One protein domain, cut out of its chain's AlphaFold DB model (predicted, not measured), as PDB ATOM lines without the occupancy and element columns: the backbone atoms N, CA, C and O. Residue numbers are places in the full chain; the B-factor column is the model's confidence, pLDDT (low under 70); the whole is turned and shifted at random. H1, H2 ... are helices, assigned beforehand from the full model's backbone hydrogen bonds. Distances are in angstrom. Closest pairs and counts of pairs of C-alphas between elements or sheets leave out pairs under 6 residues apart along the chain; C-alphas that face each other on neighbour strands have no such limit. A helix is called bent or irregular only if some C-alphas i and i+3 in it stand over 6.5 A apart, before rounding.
ATOM      1  N   GLY A 429     253.644 163.853 106.064       88.38
ATOM      2  CA  GLY A 429     252.640 163.194 105.220       88.38
ATOM      3  C   GLY A 429     253.139 161.880 104.616       88.38
ATOM      4  O   GLY A 429     252.386 160.916 104.544       88.38
ATOM      5  N   GLU A 430     254.421 161.810 104.245       90.19
ATOM      6  CA  GLU A 430     255.062 160.572 103.787       90.19
ATOM      7  C   GLU A 430     255.147 159.518 104.903       90.19
ATOM      8  O   GLU A 430     254.861 158.348 104.654       90.19
ATOM      9  N   LYS A 431     255.470 159.914 106.141       89.88
ATOM     10  CA  LYS A 431     255.427 158.996 107.294       89.88
ATOM     11  C   LYS A 431     254.012 158.537 107.618       89.88
ATOM     12  O   LYS A 431     253.775 157.336 107.688       89.88
ATOM     13  N   ASP A 432     253.079 159.485 107.748       90.25
ATOM     14  CA  ASP A 432     251.663 159.215 108.013       90.25
ATOM     15  C   ASP A 432     251.099 158.232 106.963       90.25
ATOM     16  O   ASP A 432     250.278 157.381 107.298       90.25
ATOM     17  N   PHE A 433     251.570 158.297 105.710       92.19
ATOM     18  CA  PHE A 433     251.278 157.316 104.664       92.19
ATOM     19  C   PHE A 433     251.930 155.943 104.916       92.19
ATOM     20  O   PHE A 433     251.211 154.946 104.942       92.19
ATOM     21  N   VAL A 434     253.251 155.859 105.134       92.00
ATOM     22  CA  VAL A 434     253.972 154.577 105.336       92.00
ATOM     23  C   VAL A 434     253.489 153.807 106.570       92.00
ATOM     24  O   VAL A 434     253.429 152.571 106.537       92.00
ATOM     25  N   ASP A 435     253.131 154.525 107.633       91.06
ATOM     26  CA  ASP A 435     252.646 153.943 108.883       91.06
ATOM     27  C   ASP A 435     251.203 153.429 108.729       91.06
ATOM     28  O   ASP A 435     250.912 152.284 109.070       91.06
ATOM     29  N   LYS A 436     250.301 154.227 108.135       91.38
ATOM     30  CA  LYS A 436     248.878 153.862 107.996       91.38
ATOM     31  C   LYS A 436     248.590 152.878 106.859       91.38
ATOM     32  O   LYS A 436     247.640 152.103 106.970       91.38
ATOM     33  N   ILE A 437     249.353 152.883 105.759       92.00
ATOM     34  CA  ILE A 437     249.022 152.077 104.565       92.00
ATOM     35  C   ILE A 437     248.953 150.570 104.868       92.00
ATOM     36  O   ILE A 437     248.141 149.863 104.273       92.00
ATOM     37  N   GLY A 438     249.736 150.088 105.839       86.19
ATOM     38  CA  GLY A 438     249.721 148.689 106.278       86.19
ATOM     39  C   GLY A 438     248.459 148.288 107.027       86.19
ATOM     40  O   GLY A 438     247.955 147.186 106.821       86.19
ATOM     41  N   GLU A 439     247.935 149.178 107.871       88.75
ATOM     42  CA  GLU A 439     246.664 148.971 108.571       88.75
ATOM     43  C   GLU A 439     245.495 149.005 107.580       88.75
ATOM     44  O   GLU A 439     244.614 148.149 107.623       88.75
ATOM     45  N   LEU A 440     245.514 149.950 106.630       90.94
ATOM     46  CA  LEU A 440     244.464 150.057 105.616       90.94
ATOM     47  C   LEU A 440     244.445 148.840 104.679       90.94
ATOM     48  O   LEU A 440     243.365 148.310 104.426       90.94
ATOM     49  N   LYS A 441     245.610 148.350 104.222       87.50
ATOM     50  CA  LYS A 441     245.739 147.157 103.355       87.50
ATOM     51  C   LYS A 441     245.189 145.874 104.003       87.50
ATOM     52  O   LYS A 441     244.838 144.943 103.289       87.50
ATOM     53  N   GLN A 442     245.091 145.814 105.335       88.50
ATOM     54  CA  GLN A 442     244.494 144.679 106.057       88.50
ATOM     55  C   GLN A 442     242.957 144.705 106.084       88.50
ATOM     56  O   GLN A 442     242.340 143.710 106.467       88.50
ATOM     57  N   ASN A 443     242.316 145.814 105.703       90.56
ATOM     58  CA  ASN A 443     240.859 145.895 105.672       90.56
ATOM     59  C   ASN A 443     240.301 145.101 104.468       90.56
ATOM     60  O   ASN A 443     240.662 145.419 103.335       90.56
ATOM     61  N   PRO A 444     239.372 144.140 104.654       90.19
ATOM     62  CA  PRO A 444     238.788 143.369 103.548       90.19
ATOM     63  C   PRO A 444     238.095 144.209 102.462       90.19
ATOM     64  O   PRO A 444     237.975 143.759 101.327       90.19
ATOM     65  N   ARG A 445     237.642 145.427 102.791       91.31
ATOM     66  CA  ARG A 445     237.013 146.381 101.861       91.31
ATOM     67  C   ARG A 445     238.027 147.252 101.102       91.31
ATOM     68  O   ARG A 445     237.614 148.009 100.227       91.31
ATOM     69  N   PHE A 446     239.329 147.178 101.419       91.31
ATOM     70  CA  PHE A 446     240.371 148.058 100.862       91.31
ATOM     71  C   PHE A 446     240.326 148.115  99.332       91.31
ATOM     72  O   PHE A 446     240.259 149.201  98.767       91.31
ATOM     73  N   ASP A 447     240.283 146.959  98.670       87.62
ATOM     74  CA  ASP A 447     240.310 146.869  97.207       87.62
ATOM     75  C   ASP A 447     239.045 147.437  96.552       87.62
ATOM     76  O   ASP A 447     239.124 148.189  95.577       87.62
ATOM     77  N   SER A 448     237.873 147.131  97.119       87.81
ATOM     78  CA  SER A 448     236.581 147.655  96.659       87.81
ATOM     79  C   SER A 448     236.519 149.178  96.774       87.81
ATOM     80  O   SER A 448     236.101 149.853  95.836       87.81
ATOM     81  N   VAL A 449     236.987 149.730  97.897       91.12
ATOM     82  CA  VAL A 449     237.001 151.178  98.132       91.12
ATOM     83  C   VAL A 449     238.052 151.879  97.267       91.12
ATOM     84  O   VAL A 449     237.764 152.925  96.682       91.12
ATOM     85  N   ALA A 450     239.246 151.299  97.125       89.31
ATOM     86  CA  ALA A 450     240.335 151.872  96.336       89.31
ATOM     87  C   ALA A 450     239.953 152.059  94.855       89.31
ATOM     88  O   ALA A 450     240.228 153.116  94.284       89.31
ATOM     89  N   ARG A 451     239.222 151.098  94.261       86.69
ATOM     90  CA  ARG A 451     238.704 151.187  92.878       86.69
ATOM     91  C   ARG A 451     237.770 152.388  92.639       86.69
ATOM     92  O   ARG A 451     237.664 152.850  91.507       86.69
ATOM     93  N   ILE A 452     237.119 152.913  93.679       88.00
ATOM     94  CA  ILE A 452     236.108 153.989  93.592       88.00
ATOM     95  C   ILE A 452     236.644 155.321  94.152       88.00
ATOM     96  O   ILE A 452     236.053 156.385  93.946       88.00
ATOM     97  N   LEU A 453     237.811 155.295  94.801       88.69
ATOM     98  CA  LEU A 453     238.430 156.435  95.478       88.69
ATOM     99  C   LEU A 453     238.564 157.673  94.572       88.69
ATOM    100  O   LEU A 453     238.263 158.787  95.000       88.69
ATOM    101  N   SER A 454     238.943 157.485  93.304       86.06
ATOM    102  CA  SER A 454     239.054 158.558  92.302       86.06
ATOM    103  C   SER A 454     237.703 159.195  91.939       86.06
ATOM    104  O   SER A 454     237.642 160.411  91.768       86.06
ATOM    105  N   ARG A 455     236.623 158.400  91.869       87.69
ATOM    106  CA  ARG A 455     235.250 158.849  91.558       87.69
ATOM    107  C   ARG A 455     234.637 159.648  92.710       87.69
ATOM    108  O   ARG A 455     233.940 160.627  92.471       87.69
ATOM    109  N   ILE A 456     234.904 159.262  93.961       88.38
ATOM    110  CA  ILE A 456     234.332 159.945  95.135       88.38
ATOM    111  C   ILE A 456     235.143 161.171  95.596       88.38
ATOM    112  O   ILE A 456     234.567 162.122  96.130       88.38
ATOM    113  N   LYS A 457     236.461 161.199  95.352       88.75
ATOM    114  CA  LYS A 457     237.380 162.287  95.744       88.75
ATOM    115  C   LYS A 457     236.882 163.716  95.432       88.75
ATOM    116  O   LYS A 457     236.976 164.542  96.339       88.75
ATOM    117  N   PRO A 458     236.299 164.039  94.255       88.00
ATOM    118  CA  PRO A 458     235.804 165.392  93.952       88.00
ATOM    119  C   PRO A 458     234.629 165.853  94.830       88.00
ATOM    120  O   PRO A 458     234.380 167.053  94.963       88.00
ATOM    121  N   TYR A 459     233.893 164.908  95.420       87.44
ATOM    122  CA  TYR A 459     232.707 165.162  96.237       87.44
ATOM    123  C   TYR A 459     232.998 165.103  97.739       87.44
ATOM    124  O   TYR A 459     232.312 165.764  98.520       87.44
ATOM    125  N   PHE A 460     234.009 164.331  98.146       88.56
ATOM    126  CA  PHE A 460     234.189 163.918  99.537       88.56
ATOM    127  C   PHE A 460     234.419 165.079 100.518       88.56
ATOM    128  O   PHE A 460     233.845 165.071 101.601       88.56
ATOM    129  N   GLU A 461     235.159 166.130 100.134       85.44
ATOM    130  CA  GLU A 461     235.378 167.314 100.995       85.44
ATOM    131  C   GLU A 461     234.078 168.032 101.402       85.44
ATOM    132  O   GLU A 461     234.026 168.694 102.439       85.44
ATOM    133  N   LYS A 462     233.020 167.911 100.593       86.56
ATOM    134  CA  LYS A 462     231.706 168.533 100.829       86.56
ATOM    135  C   LYS A 462     230.686 167.555 101.420       86.56
ATOM    136  O   LYS A 462     229.557 167.955 101.708       86.56
ATOM    137  N   LEU A 463     231.044 166.280 101.568       88.50
ATOM    138  CA  LEU A 463     230.126 165.204 101.917       88.50
ATOM    139  C   LEU A 463     230.120 164.971 103.434       88.50
ATOM    140  O   LEU A 463     231.043 164.392 104.003       88.50
ATOM    141  N   THR A 464     229.066 165.426 104.110       89.56
ATOM    142  CA  THR A 464     228.897 165.177 105.549       89.56
ATOM    143  C   THR A 464     228.513 163.719 105.814       89.56
ATOM    144  O   THR A 464     227.912 163.060 104.967       89.56
ATOM    145  N   PHE A 465     228.779 163.219 107.024       87.62
ATOM    146  CA  PHE A 465     228.339 161.876 107.431       87.62
ATOM    147  C   PHE A 465     226.803 161.718 107.401       87.62
ATOM    148  O   PHE A 465     226.287 160.632 107.152       87.62
ATOM    149  N   GLU A 466     226.046 162.802 107.599       88.56
ATOM    150  CA  GLU A 466     224.585 162.798 107.436       88.56
ATOM    151  C   GLU A 466     224.176 162.649 105.961       88.56
ATOM    152  O   GLU A 466     223.314 161.829 105.642       88.56
ATOM    153  N   ALA A 467     224.834 163.377 105.050       89.50
ATOM    154  CA  ALA A 467     224.626 163.243 103.609       89.50
ATOM    155  C   ALA A 467     225.011 161.847 103.100       89.50
ATOM    156  O   ALA A 467     224.254 161.246 102.340       89.50
ATOM    157  N   TRP A 468     226.134 161.307 103.578       92.00
ATOM    158  CA  TRP A 468     226.580 159.942 103.315       92.00
ATOM    159  C   TRP A 468     225.516 158.906 103.696       92.00
ATOM    160  O   TRP A 468     225.037 158.170 102.838       92.00
ATOM    161  N   ASN A 469     225.060 158.910 104.953       90.81
ATOM    162  CA  ASN A 469     224.028 157.980 105.419       90.81
ATOM    163  C   ASN A 469     222.680 158.162 104.707       90.81
ATOM    164  O   ASN A 469     221.925 157.197 104.576       90.81
ATOM    165  N   LEU A 470     222.352 159.376 104.247       90.50
ATOM    166  CA  LEU A 470     221.149 159.594 103.450       90.50
ATOM    167  C   LEU A 470     221.234 158.888 102.090       90.50
ATOM    168  O   LEU A 470     220.223 158.325 101.683       90.50
ATOM    169  N   LEU A 471     222.393 158.875 101.416       91.38
ATOM    170  CA  LEU A 471     222.549 158.241 100.095       91.38
ATOM    171  C   LEU A 471     222.154 156.755 100.125       91.38
ATOM    172  O   LEU A 471     221.356 156.336  99.294       91.38
ATOM    173  N   PHE A 472     222.579 156.002 101.145       90.62
ATOM    174  CA  PHE A 472     222.176 154.599 101.360       90.62
ATOM    175  C   PHE A 472     220.681 154.399 101.682       90.62
ATOM    176  O   PHE A 472     220.178 153.279 101.643       90.62
ATOM    177  N   GLN A 473     219.952 155.462 102.038       89.75
ATOM    178  CA  GLN A 473     218.508 155.425 102.303       89.75
ATOM    179  C   GLN A 473     217.664 155.874 101.097       89.75
ATOM    180  O   GLN A 473     216.430 155.875 101.188       89.75
ATOM    181  N   LEU A 474     218.290 156.307  99.997       89.69
ATOM    182  CA  LEU A 474     217.594 156.758  98.795       89.69
ATOM    183  C   LEU A 474     217.119 155.549  97.962       89.69
ATOM    184  O   LEU A 474     217.925 154.688  97.641       89.69
ATOM    185  N   PRO A 475     215.828 155.448  97.584       86.69
ATOM    186  CA  PRO A 475     215.358 154.334  96.757       86.69
ATOM    187  C   PRO A 475     215.935 154.339  95.330       86.69
ATOM    188  O   PRO A 475     215.707 155.302  94.593       86.69
ATOM    189  N   ASP A 476     216.539 153.232  94.894       82.62
ATOM    190  CA  ASP A 476     217.144 153.058  93.552       82.62
ATOM    191  C   ASP A 476     216.162 153.282  92.387       82.62
ATOM    192  O   ASP A 476     216.538 153.634  91.273       82.62
ATOM    193  N   ILE A 477     214.864 153.081  92.635       84.81
ATOM    194  CA  ILE A 477     213.804 153.191  91.621       84.81
ATOM    195  C   ILE A 477     213.440 154.646  91.260       84.81
ATOM    196  O   ILE A 477     212.479 154.876  90.515       84.81
ATOM    197  N   LEU A 478     214.134 155.633  91.837       87.94
ATOM    198  CA  LEU A 478     213.889 157.054  91.610       87.94
ATOM    199  C   LEU A 478     215.056 157.729  90.880       87.94
ATOM    200  O   LEU A 478     216.221 157.493  91.165       87.94
ATOM    201  N   VAL A 479     214.711 158.638  89.972       87.62
ATOM    202  CA  VAL A 479     215.641 159.554  89.307       87.62
ATOM    203  C   VAL A 479     215.890 160.757  90.216       87.62
ATOM    204  O   VAL A 479     214.939 161.448  90.607       87.62
ATOM    205  N   TYR A 480     217.165 161.016  90.504       90.44
ATOM    206  CA  TYR A 480     217.652 162.124  91.325       90.44
ATOM    207  C   TYR A 480     218.255 163.249  90.468       90.44
ATOM    208  O   TYR A 480     218.655 163.006  89.329       90.44
ATOM    209  N   PRO A 481     218.289 164.497  90.964       84.94
ATOM    210  CA  PRO A 481     218.904 165.611  90.247       84.94
ATOM    211  C   PRO A 481     220.437 165.550  90.291       84.94
ATOM    212  O   PRO A 481     221.029 165.228  91.320       84.94
ATOM    213  N   GLU A 482     221.073 165.954  89.191       85.19
ATOM    214  CA  GLU A 482     222.532 166.131  89.110       85.19
ATOM    215  C   GLU A 482     223.026 167.352  89.895       85.19
ATOM    216  O   GLU A 482     224.152 167.379  90.371       85.19
ATOM    217  N   ILE A 483     222.185 168.377  90.059       80.31
ATOM    218  CA  ILE A 483     222.482 169.546  90.892       80.31
ATOM    219  C   ILE A 483     221.235 169.873  91.712       80.31
ATOM    220  O   ILE A 483     220.197 170.262  91.169       80.31
ATOM    221  N   VAL A 484     221.332 169.759  93.038       82.56
ATOM    222  CA  VAL A 484     220.272 170.206  93.953       82.56
ATOM    223  C   VAL A 484     220.418 171.715  94.160       82.56
ATOM    224  O   VAL A 484     221.121 172.175  95.058       82.56
ATOM    225  N   LYS A 485     219.773 172.497  93.290       87.75
ATOM    226  CA  LYS A 485     219.687 173.960  93.404       87.75
ATOM    227  C   LYS A 485     218.262 174.419  93.110       87.75
ATOM    228  O   LYS A 485     217.905 174.705  91.970       87.75
ATOM    229  N   PHE A 486     217.442 174.457  94.155       89.88
ATOM    230  CA  PHE A 486     216.030 174.823  94.090       89.88
ATOM    231  C   PHE A 486     215.741 176.029  94.988       89.88
ATOM    232  O   PHE A 486     216.181 176.076  96.138       89.88
ATOM    233  N   GLU A 487     214.953 176.978  94.477       88.31
ATOM    234  CA  GLU A 487     214.520 178.179  95.210       88.31
ATOM    235  C   GLU A 487     213.595 177.841  96.389       88.31
ATOM    236  O   GLU A 487     213.605 178.521  97.413       88.31
ATOM    237  N   SER A 488     212.810 176.763  96.276       92.06
ATOM    238  CA  SER A 488     211.969 176.267  97.363       92.06
ATOM    239  C   SER A 488     211.795 174.747  97.327       92.06
ATOM    240  O   SER A 488     211.882 174.107  96.274       92.06
ATOM    241  N   LEU A 489     211.432 174.167  98.476       90.69
ATOM    242  CA  LEU A 489     211.052 172.755  98.593       90.69
ATOM    243  C   LEU A 489     209.907 172.373  97.633       90.69
ATOM    244  O   LEU A 489     209.867 171.251  97.129       90.69
ATOM    245  N   LYS A 490     208.985 173.301  97.333       89.56
ATOM    246  CA  LYS A 490     207.889 173.045  96.383       89.56
ATOM    247  C   LYS A 490     208.414 172.843  94.963       89.56
ATOM    248  O   LYS A 490     207.836 172.054  94.221       89.56
ATOM    249  N   ASP A 491     209.493 173.519  94.586       89.19
ATOM    250  CA  ASP A 491     210.074 173.427  93.244       89.19
ATOM    251  C   ASP A 491     210.935 172.172  93.091       89.19
ATOM    252  O   ASP A 491     210.806 171.471  92.085       89.19
ATOM    253  N   ALA A 492     211.661 171.790  94.146       89.56
ATOM    254  CA  ALA A 492     212.273 170.465  94.251       89.56
ATOM    255  C   ALA A 492     211.220 169.346  94.109       89.56
ATOM    256  O   ALA A 492     211.394 168.413  93.324       89.56
ATOM    257  N   GLN A 493     210.076 169.461  94.798       91.06
ATOM    258  CA  GLN A 493     208.975 168.491  94.703       91.06
ATOM    259  C   GLN A 493     208.360 168.436  93.297       91.06
ATOM    260  O   GLN A 493     208.124 167.340  92.786       91.06
ATOM    261  N   LYS A 494     208.140 169.581  92.628       89.62
ATOM    262  CA  LYS A 494     207.696 169.615  91.217       89.62
ATOM    263  C   LYS A 494     208.677 168.867  90.307       89.62
ATOM    264  O   LYS A 494     208.237 168.049  89.500       89.62
ATOM    265  N   TRP A 495     209.979 169.132  90.449       92.88
ATOM    266  CA  TRP A 495     211.039 168.484  89.668       92.88
ATOM    267  C   TRP A 495     211.034 166.966  89.888       92.88
ATOM    268  O   TRP A 495     210.919 166.198  88.930       92.88
ATOM    269  N   MET A 496     211.042 166.532  91.153       90.38
ATOM    270  CA  MET A 496     211.054 165.115  91.522       90.38
ATOM    271  C   MET A 496     209.808 164.383  91.020       90.38
ATOM    272  O   MET A 496     209.942 163.314  90.426       90.38
ATOM    273  N   PHE A 497     208.602 164.945  91.174       91.06
ATOM    274  CA  PHE A 497     207.380 164.319  90.650       91.06
ATOM    275  C   PHE A 497     207.374 164.220  89.117       91.06
ATOM    276  O   PHE A 497     206.944 163.190  88.589       91.06
ATOM    277  N   LYS A 498     207.865 165.248  88.407       89.75
ATOM    278  CA  LYS A 498     207.934 165.276  86.938       89.75
ATOM    279  C   LYS A 498     208.844 164.167  86.403       89.75
ATOM    280  O   LYS A 498     208.388 163.339  85.617       89.75
ATOM    281  N   ASN A 499     210.095 164.115  86.858       89.19
ATOM    282  CA  ASN A 499     211.084 163.179  86.314       89.19
ATOM    283  C   ASN A 499     210.833 161.725  86.748       89.19
ATOM    284  O   ASN A 499     211.080 160.802  85.979       89.19
ATOM    285  N   ASN A 500     210.202 161.514  87.908       89.06
ATOM    286  CA  ASN A 500     209.795 160.186  88.387       89.06
ATOM    287  C   ASN A 500     208.414 159.717  87.881       89.06
ATOM    288  O   ASN A 500     207.873 158.721  88.380       89.06
ATOM    289  N   LYS A 501     207.823 160.436  86.911       87.88
ATOM    290  CA  LYS A 501     206.514 160.141  86.292       87.88
ATOM    291  C   LYS A 501     205.397 159.929  87.334       87.88
ATOM    292  O   LYS A 501     204.562 159.031  87.209       87.88
ATOM    293  N   VAL A 502     205.389 160.731  88.403       83.69
ATOM    294  CA  VAL A 502     204.436 160.608  89.518       83.69
ATOM    295  C   VAL A 502     203.173 161.414  89.224       83.69
ATOM    296  O   VAL A 502     203.157 162.637  89.340       83.69
ATOM    297  N   GLN A 503     202.086 160.718  88.886       78.19
ATOM    298  CA  GLN A 503     200.776 161.339  88.686       78.19
ATOM    299  C   GLN A 503     200.173 161.874  89.998       78.19
ATOM    300  O   GLN A 503     200.447 161.382  91.100       78.19
ATOM    301  N   TRP A 504     199.329 162.900  89.880       69.38
ATOM    302  CA  TRP A 504     198.673 163.545  91.016       69.38
ATOM    303  C   TRP A 504     197.544 162.667  91.577       69.38
ATOM    304  O   TRP A 504     196.604 162.314  90.872       69.38
ATOM    305  N   SER A 505     197.645 162.299  92.857       69.88
ATOM    306  CA  SER A 505     196.641 161.509  93.581       69.88
ATOM    307  C   SER A 505     196.773 161.730  95.091       69.88
ATOM    308  O   SER A 505     197.888 161.764  95.623       69.88
ATOM    309  N   PHE A 506     195.641 161.867  95.789       57.72
ATOM    310  CA  PHE A 506     195.569 162.124  97.238       57.72
ATOM    311  C   PHE A 506     196.003 160.931  98.113       57.72
ATOM    312  O   PHE A 506     196.518 161.124  99.220       57.72
ATOM    313  N   PHE A 507     195.838 159.703  97.611       65.19
ATOM    314  CA  PHE A 507     196.081 158.461  98.360       65.19
ATOM    315  C   PHE A 507     197.307 157.670  97.869       65.19
ATOM    316  O   PHE A 507     197.622 156.614  98.411       65.19
ATOM    317  N   SER A 508     198.044 158.182  96.875       75.25
ATOM    318  CA  SER A 508     199.242 157.517  96.348       75.25
ATOM    319  C   SER A 508     200.373 157.458  97.383       75.25
ATOM    320  O   SER A 508     201.026 158.463  97.683       75.25
ATOM    321  N   GLN A 509     200.658 156.251  97.884       76.62
ATOM    322  CA  GLN A 509     201.818 155.983  98.741       76.62
ATOM    323  C   GLN A 509     203.138 156.351  98.039       76.62
ATOM    324  O   GLN A 509     204.018 156.933  98.671       76.62
ATOM    325  N   LYS A 510     203.251 156.101  96.719       80.31
ATOM    326  CA  LYS A 510     204.417 156.499  95.906       80.31
ATOM    327  C   LYS A 510     204.623 158.016  95.948       80.31
ATOM    328  O   LYS A 510     205.739 158.468  96.180       80.31
ATOM    329  N   ARG A 511     203.551 158.809  95.800       84.06
ATOM    330  CA  ARG A 511     203.634 160.277  95.866       84.06
ATOM    331  C   ARG A 511     204.083 160.770  97.244       84.06
ATOM    332  O   ARG A 511     204.927 161.657  97.307       84.06
ATOM    333  N   ARG A 512     203.576 160.180  98.336       83.44
ATOM    334  CA  ARG A 512     204.009 160.522  99.706       83.44
ATOM    335  C   ARG A 512     205.494 160.212  99.928       83.44
ATOM    336  O   ARG A 512     206.223 161.107 100.345       83.44
ATOM    337  N   LYS A 513     205.954 159.007  99.558       84.31
ATOM    338  CA  LYS A 513     207.371 158.608  99.656       84.31
ATOM    339  C   LYS A 513     208.297 159.535  98.858       84.31
ATOM    340  O   LYS A 513     209.284 160.016  99.406       84.31
ATOM    341  N   VAL A 514     207.960 159.850  97.602       87.38
ATOM    342  CA  VAL A 514     208.754 160.788  96.781       87.38
ATOM    343  C   VAL A 514     208.784 162.183  97.412       87.38
ATOM    344  O   VAL A 514     209.847 162.790  97.463       87.38
ATOM    345  N   SER A 515     207.669 162.668  97.971       87.88
ATOM    346  CA  SER A 515     207.625 163.969  98.659       87.88
ATOM    347  C   SER A 515     208.564 164.027  99.872       87.88
ATOM    348  O   SER A 515     209.302 164.997 100.008       87.88
ATOM    349  N   GLN A 516     208.569 162.980 100.706       88.25
ATOM    350  CA  GLN A 516     209.439 162.862 101.888       88.25
ATOM    351  C   GLN A 516     210.920 162.715 101.504       88.25
ATOM    352  O   GLN A 516     211.788 163.340 102.104       88.25
ATOM    353  N   THR A 517     211.210 161.927 100.467       89.56
ATOM    354  CA  THR A 517     212.573 161.765  99.930       89.56
ATOM    355  C   THR A 517     213.095 163.097  99.385       89.56
ATOM    356  O   THR A 517     214.228 163.479  99.656       89.56
ATOM    357  N   THR A 518     212.238 163.853  98.690       91.06
ATOM    358  CA  THR A 518     212.579 165.190  98.177       91.06
ATOM    359  C   THR A 518     212.882 166.180  99.298       91.06
ATOM    360  O   THR A 518     213.785 166.992  99.157       91.06
ATOM    361  N   GLU A 519     212.144 166.120 100.407       92.06
ATOM    362  CA  GLU A 519     212.368 166.970 101.580       92.06
ATOM    363  C   GLU A 519     213.712 166.679 102.251       92.06
ATOM    364  O   GLU A 519     214.487 167.607 102.473       92.06
ATOM    365  N   LYS A 520     214.052 165.399 102.462       91.12
ATOM    366  CA  LYS A 520     215.385 165.004 102.946       91.12
ATOM    367  C   LYS A 520     216.503 165.493 102.013       91.12
ATOM    368  O   LYS A 520     217.458 166.105 102.484       91.12
ATOM    369  N   ILE A 521     216.365 165.276 100.700       91.06
ATOM    370  CA  ILE A 521     217.367 165.708  99.710       91.06
ATOM    371  C   ILE A 521     217.500 167.234  99.679       91.06
ATOM    372  O   ILE A 521     218.613 167.748  99.652       91.06
ATOM    373  N   PHE A 522     216.390 167.974  99.709       91.81
ATOM    374  CA  PHE A 522     216.413 169.436  99.721       91.81
ATOM    375  C   PHE A 522     217.088 169.981 100.987       91.81
ATOM    376  O   PHE A 522     217.899 170.895 100.890       91.81
ATOM    377  N   ASN A 523     216.815 169.408 102.159       91.12
ATOM    378  CA  ASN A 523     217.393 169.901 103.412       91.12
ATOM    379  C   ASN A 523     218.908 169.651 103.515       91.12
ATOM    380  O   ASN A 523     219.609 170.478 104.089       91.12
ATOM    381  N   ILE A 524     219.409 168.540 102.963       89.00
ATOM    382  CA  ILE A 524     220.815 168.120 103.112       89.00
ATOM    383  C   ILE A 524     221.695 168.513 101.914       89.00
ATOM    384  O   ILE A 524     222.849 168.884 102.106       89.00
ATOM    385  N   PHE A 525     221.175 168.467 100.683       89.56
ATOM    386  CA  PHE A 525     221.974 168.684  99.470       89.56
ATOM    387  C   PHE A 525     221.745 170.040  98.781       89.56
ATOM    388  O   PHE A 525     222.546 170.404  97.915       89.56
ATOM    389  N   ASN A 526     220.702 170.814  99.112       90.62
ATOM    390  CA  ASN A 526     220.414 172.052  98.373       90.62
ATOM    391  C   ASN A 526     221.531 173.095  98.519       90.62
ATOM    392  O   ASN A 526     221.975 173.403  99.619       90.62
ATOM    393  N   ASN A 527     221.970 173.651  97.387       85.31
ATOM    394  CA  ASN A 527     223.107 174.573  97.260       85.31
ATOM    395  C   ASN A 527     224.493 174.006  97.648       85.31
ATOM    396  O   ASN A 527     225.467 174.752  97.602       85.31
ATOM    397  N   THR A 528     224.632 172.708  97.951       84.19
ATOM    398  CA  THR A 528     225.950 172.085  98.226       84.19
ATOM    399  C   THR A 528     226.822 171.930  96.974       84.19
ATOM    400  O   THR A 528     228.050 171.880  97.060       84.19
ATOM    401  N   GLY A 529     226.193 171.838  95.796       81.12
ATOM    402  CA  GLY A 529     226.868 171.509  94.538       81.12
ATOM    403  C   GLY A 529     227.291 170.038  94.417       81.12
ATOM    404  O   GLY A 529     228.108 169.726  93.557       81.12
ATOM    405  N   LEU A 530     226.773 169.149  95.271       86.25
ATOM    406  CA  LEU A 530     226.975 167.702  95.178       86.25
ATOM    407  C   LEU A 530     226.067 167.079  94.105       86.25
ATOM    408  O   LEU A 530     224.874 167.398  94.040       86.25
ATOM    409  N   ASN A 531     226.618 166.154  93.311       88.25
ATOM    410  CA  ASN A 531     225.864 165.403  92.309       88.25
ATOM    411  C   ASN A 531     225.166 164.201  92.950       88.25
ATOM    412  O   ASN A 531     225.760 163.137  93.090       88.25
ATOM    413  N   VAL A 532     223.905 164.366  93.362       87.62
ATOM    414  CA  VAL A 532     223.159 163.301  94.060       87.62
ATOM    415  C   VAL A 532     222.924 162.092  93.152       87.62
ATOM    416  O   VAL A 532     223.028 160.968  93.626       87.62
ATOM    417  N   SER A 533     222.667 162.306  91.856       87.56
ATOM    418  CA  SER A 533     222.501 161.220  90.876       87.56
ATOM    419  C   SER A 533     223.750 160.329  90.804       87.56
ATOM    420  O   SER A 533     223.678 159.121  91.033       87.56
ATOM    421  N   GLU A 534     224.916 160.931  90.586       87.12
ATOM    422  CA  GLU A 534     226.197 160.219  90.504       87.12
ATOM    423  C   GLU A 534     226.630 159.631  91.853       87.12
ATOM    424  O   GLU A 534     227.074 158.487  91.916       87.12
ATOM    425  N   LEU A 535     226.416 160.354  92.957       88.94
ATOM    426  CA  LEU A 535     226.702 159.850  94.299       88.94
ATOM    427  C   LEU A 535     225.849 158.631  94.658       88.94
ATOM    428  O   LEU A 535     226.379 157.721  95.285       88.94
ATOM    429  N   THR A 536     224.578 158.556  94.242       88.31
ATOM    430  CA  THR A 536     223.778 157.330  94.441       88.31
ATOM    431  C   THR A 536     224.308 156.136  93.648       88.31
ATOM    432  O   THR A 536     224.219 155.011  94.130       88.31
ATOM    433  N   GLN A 537     224.926 156.360  92.484       87.31
ATOM    434  CA  GLN A 537     225.591 155.294  91.726       87.31
ATOM    435  C   GLN A 537     226.887 154.852  92.423       87.31
ATOM    436  O   GLN A 537     227.065 153.666  92.672       87.31
ATOM    437  N   ILE A 538     227.746 155.800  92.814       87.50
ATOM    438  CA  ILE A 538     228.992 155.550  93.565       87.50
ATOM    439  C   ILE A 538     228.717 154.770  94.862       87.50
ATOM    440  O   ILE A 538     229.410 153.806  95.171       87.50
ATOM    441  N   VAL A 539     227.688 155.169  95.612       88.31
ATOM    442  CA  VAL A 539     227.321 154.562  96.899       88.31
ATOM    443  C   VAL A 539     226.754 153.146  96.757       88.31
ATOM    444  O   VAL A 539     226.888 152.359  97.688       88.31
ATOM    445  N   SER A 540     226.200 152.775  95.597       86.56
ATOM    446  CA  SER A 540     225.657 151.423  95.367       86.56
ATOM    447  C   SER A 540     226.709 150.300  95.393       86.56
ATOM    448  O   SER A 540     226.363 149.133  95.565       86.56
ATOM    449  N   GLU A 541     227.989 150.655  95.260       85.88
ATOM    450  CA  GLU A 541     229.142 149.747  95.293       85.88
ATOM    451  C   GLU A 541     229.839 149.730  96.686       85.88
ATOM    452  O   GLU A 541     230.779 148.964  96.927       85.88
ATOM    453  N   LEU A 542     229.388 150.578  97.620       90.00
ATOM    454  CA  LEU A 542     230.024 150.860  98.915       90.00
ATOM    455  C   LEU A 542     229.163 150.367 100.096       90.00
ATOM    456  O   LEU A 542     228.039 149.906  99.918       90.00
ATOM    457  N   GLU A 543     229.691 150.451 101.317       89.44
ATOM    458  CA  GLU A 543     228.974 150.185 102.573       89.44
ATOM    459  C   GLU A 543     228.948 151.444 103.467       89.44
ATOM    460  O   GLU A 543     229.860 152.270 103.382       89.44
ATOM    461  N   PRO A 544     227.946 151.629 104.355       86.44
ATOM    462  CA  PRO A 544     227.867 152.815 105.217       86.44
ATOM    463  C   PRO A 544     229.119 153.049 106.076       86.44
ATOM    464  O   PRO A 544     229.495 154.200 106.313       86.44
ATOM    465  N   ASP A 545     229.798 151.977 106.487       88.62
ATOM    466  CA  ASP A 545     231.010 152.041 107.306       88.62
ATOM    467  C   ASP A 545     232.279 152.404 106.500       88.62
ATOM    468  O   ASP A 545     233.267 152.860 107.086       88.62
ATOM    469  N   ASP A 546     232.246 152.326 105.157       92.06
ATOM    470  CA  ASP A 546     233.386 152.677 104.291       92.06
ATOM    471  C   ASP A 546     233.766 154.170 104.387       92.06
ATOM    472  O   ASP A 546     234.877 154.540 104.009       92.06
ATOM    473  N   PHE A 547     232.909 155.049 104.933       90.62
ATOM    474  CA  PHE A 547     233.181 156.494 105.060       90.62
ATOM    475  C   PHE A 547     234.530 156.798 105.721       90.62
ATOM    476  O   PHE A 547     235.291 157.642 105.246       90.62
ATOM    477  N   ASN A 548     234.843 156.099 106.817       90.00
ATOM    478  CA  ASN A 548     236.096 156.302 107.543       90.00
ATOM    479  C   ASN A 548     237.295 155.720 106.780       90.00
ATOM    480  O   ASN A 548     238.378 156.298 106.820       90.00
ATOM    481  N   LEU A 549     237.100 154.617 106.050       91.69
ATOM    482  CA  LEU A 549     238.129 154.019 105.200       91.69
ATOM    483  C   LEU A 549     238.478 154.954 104.031       91.69
ATOM    484  O   LEU A 549     239.650 155.275 103.843       91.69
ATOM    485  N   ILE A 550     237.467 155.478 103.327       92.12
ATOM    486  CA  ILE A 550     237.616 156.480 102.260       92.12
ATOM    487  C   ILE A 550     238.323 157.725 102.793       92.12
ATOM    488  O   ILE A 550     239.302 158.177 102.201       92.12
ATOM    489  N   LYS A 551     237.875 158.257 103.938       91.00
ATOM    490  CA  LYS A 551     238.502 159.420 104.574       91.00
ATOM    491  C   LYS A 551     239.990 159.180 104.840       91.00
ATOM    492  O   LYS A 551     240.813 159.990 104.425       91.00
ATOM    493  N   ASN A 552     240.336 158.061 105.477       90.75
ATOM    494  CA  ASN A 552     241.724 157.723 105.789       90.75
ATOM    495  C   ASN A 552     242.574 157.557 104.516       90.75
ATOM    496  O   ASN A 552     243.699 158.049 104.476       90.75
ATOM    497  N   MET A 553     242.038 156.925 103.462       91.81
ATOM    498  CA  MET A 553     242.714 156.806 102.162       91.81
ATOM    499  C   MET A 553     242.953 158.169 101.492       91.81
ATOM    500  O   MET A 553     244.036 158.414 100.958       91.81
ATOM    501  N   LEU A 554     241.969 159.073 101.521       89.50
ATOM    502  CA  LEU A 554     242.103 160.416 100.946       89.50
ATOM    503  C   LEU A 554     243.086 161.289 101.737       89.50
ATOM    504  O   LEU A 554     243.847 162.044 101.134       89.50
ATOM    505  N   GLU A 555     243.129 161.149 103.066       87.69
ATOM    506  CA  GLU A 555     244.120 161.827 103.910       87.69
ATOM    507  C   GLU A 555     245.554 161.403 103.557       87.69
ATOM    508  O   GLU A 555     246.409 162.268 103.366       87.69
ATOM    509  N   ILE A 556     245.827 160.098 103.417       87.44
ATOM    510  CA  ILE A 556     247.193 159.612 103.145       87.44
ATOM    511  C   ILE A 556     247.628 159.735 101.682       87.44
ATOM    512  O   ILE A 556     248.820 159.681 101.403       87.44
ATOM    513  N   THR A 557     246.701 159.897 100.735       83.81
ATOM    514  CA  THR A 557     247.044 160.099  99.312       83.81
ATOM    515  C   THR A 557     247.332 161.561  98.965       83.81
ATOM    516  O   THR A 557     247.899 161.834  97.908       83.81
ATOM    517  N   ASN A 558     247.007 162.515  99.845       79.12
ATOM    518  CA  ASN A 558     247.241 163.948  99.635       79.12
ATOM    519  C   ASN A 558     248.635 164.405 100.121       79.12
ATOM    520  O   ASN A 558     248.778 165.375 100.872       79.12
TER     521      ASN A 558
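AT A GLANCE: This is residues 429 to 558 of the 1197 residues of the protein "Putative DNA helicase" of Mycoplasma bovigenitalium (UniProt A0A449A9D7). This is a rod of eight mostly crossed helices, in which the chain runs out along the length through H1, H2, H3 and H4 to an end made by H5 and H6, then folds back through H7 and H8 to finish near H1. H4 and H7 lie near the middle, H1 is at one end, and residues 504 to 509, of which 509 belongs to H6, stick out at the other. The printed part has 130 residues with eight named helices, H1 to H8 in chain order, and no named strand; the class is all helix. It is loose, with a radius of gyration of the C-alphas of 17.5 A, and spans 59 by 27 by 18 A.

HOW THE PARTS SIT: The longest helix, H6, residues 509 to 525, touches H5, residues 489 to 499, at a steep tilt of 56 degrees, opposite ways; the closest C-alphas, of Gln 493 and Thr 518, are 6.0 A apart. With residues 520 to 525 alone H6 touches H4, residues 465 to 471, at a shallow tilt of 32 degrees, opposite ways, closest at the C-alphas of Ala 467 and Ile 524, 6.2 A. H4 touches H7, residues 532 to 539, about perpendicular at 84 degrees, with the C-alphas of Leu 471 and Thr 536 closest at 5.9 A. H7 and H3, residues 453 to 460, only just touch, with 3 pairs of C-alphas within 8 A, the closest being Ile 456 and Ile 538 at 7.1 A. H8, residues 546 to 557, touches H3 with residues 550 to 554 alone, about perpendicular at 81 degrees; the C-alphas of Leu 453 and Ile 550 are closest, 6.8 A apart. H8 also touches H2, residues 446 to 450, closest at the C-alphas of Val 449 and Ile 550, 6.7 A. H8 touches H1, residues 429 to 441, opposite ways at 36 degrees, only just a steep tilt, with the C-alphas of Phe 433 and Ile 556 closest at 4.9 A. Every O i to N i+4 pair is within hydrogen-bond range in H2, H4, H5, H6, H7 and H8, against 7 of 9 in H1 and 2 of 4 in H3.

IN THESE COORDINATES: H6 is 23.8 A long, from C-alpha 509 at (201.818, 155.983, 98.741) to C-alpha 525. H1 is 17.6 A, from C-alpha 429 at (252.640, 163.194, 105.220). H8 is 16.3 A, ending with C-alpha 557 at (247.044, 160.099, 99.312), and H5 is 15.6 A. H1 and H3 are only just irregular: C-alphas 435 and 438 are 6.6 A apart, and C-alphas 455 and 458 are 7.0 A apart.

THE WHOLE: The C-alphas farthest apart, of Lys 431 and Phe 506, are 60.8 A apart. The printed part has no cut, and the link from H4 to H5, residues 472 to 488, is long. The model's pLDDT is under 70 at residues 504 to 507.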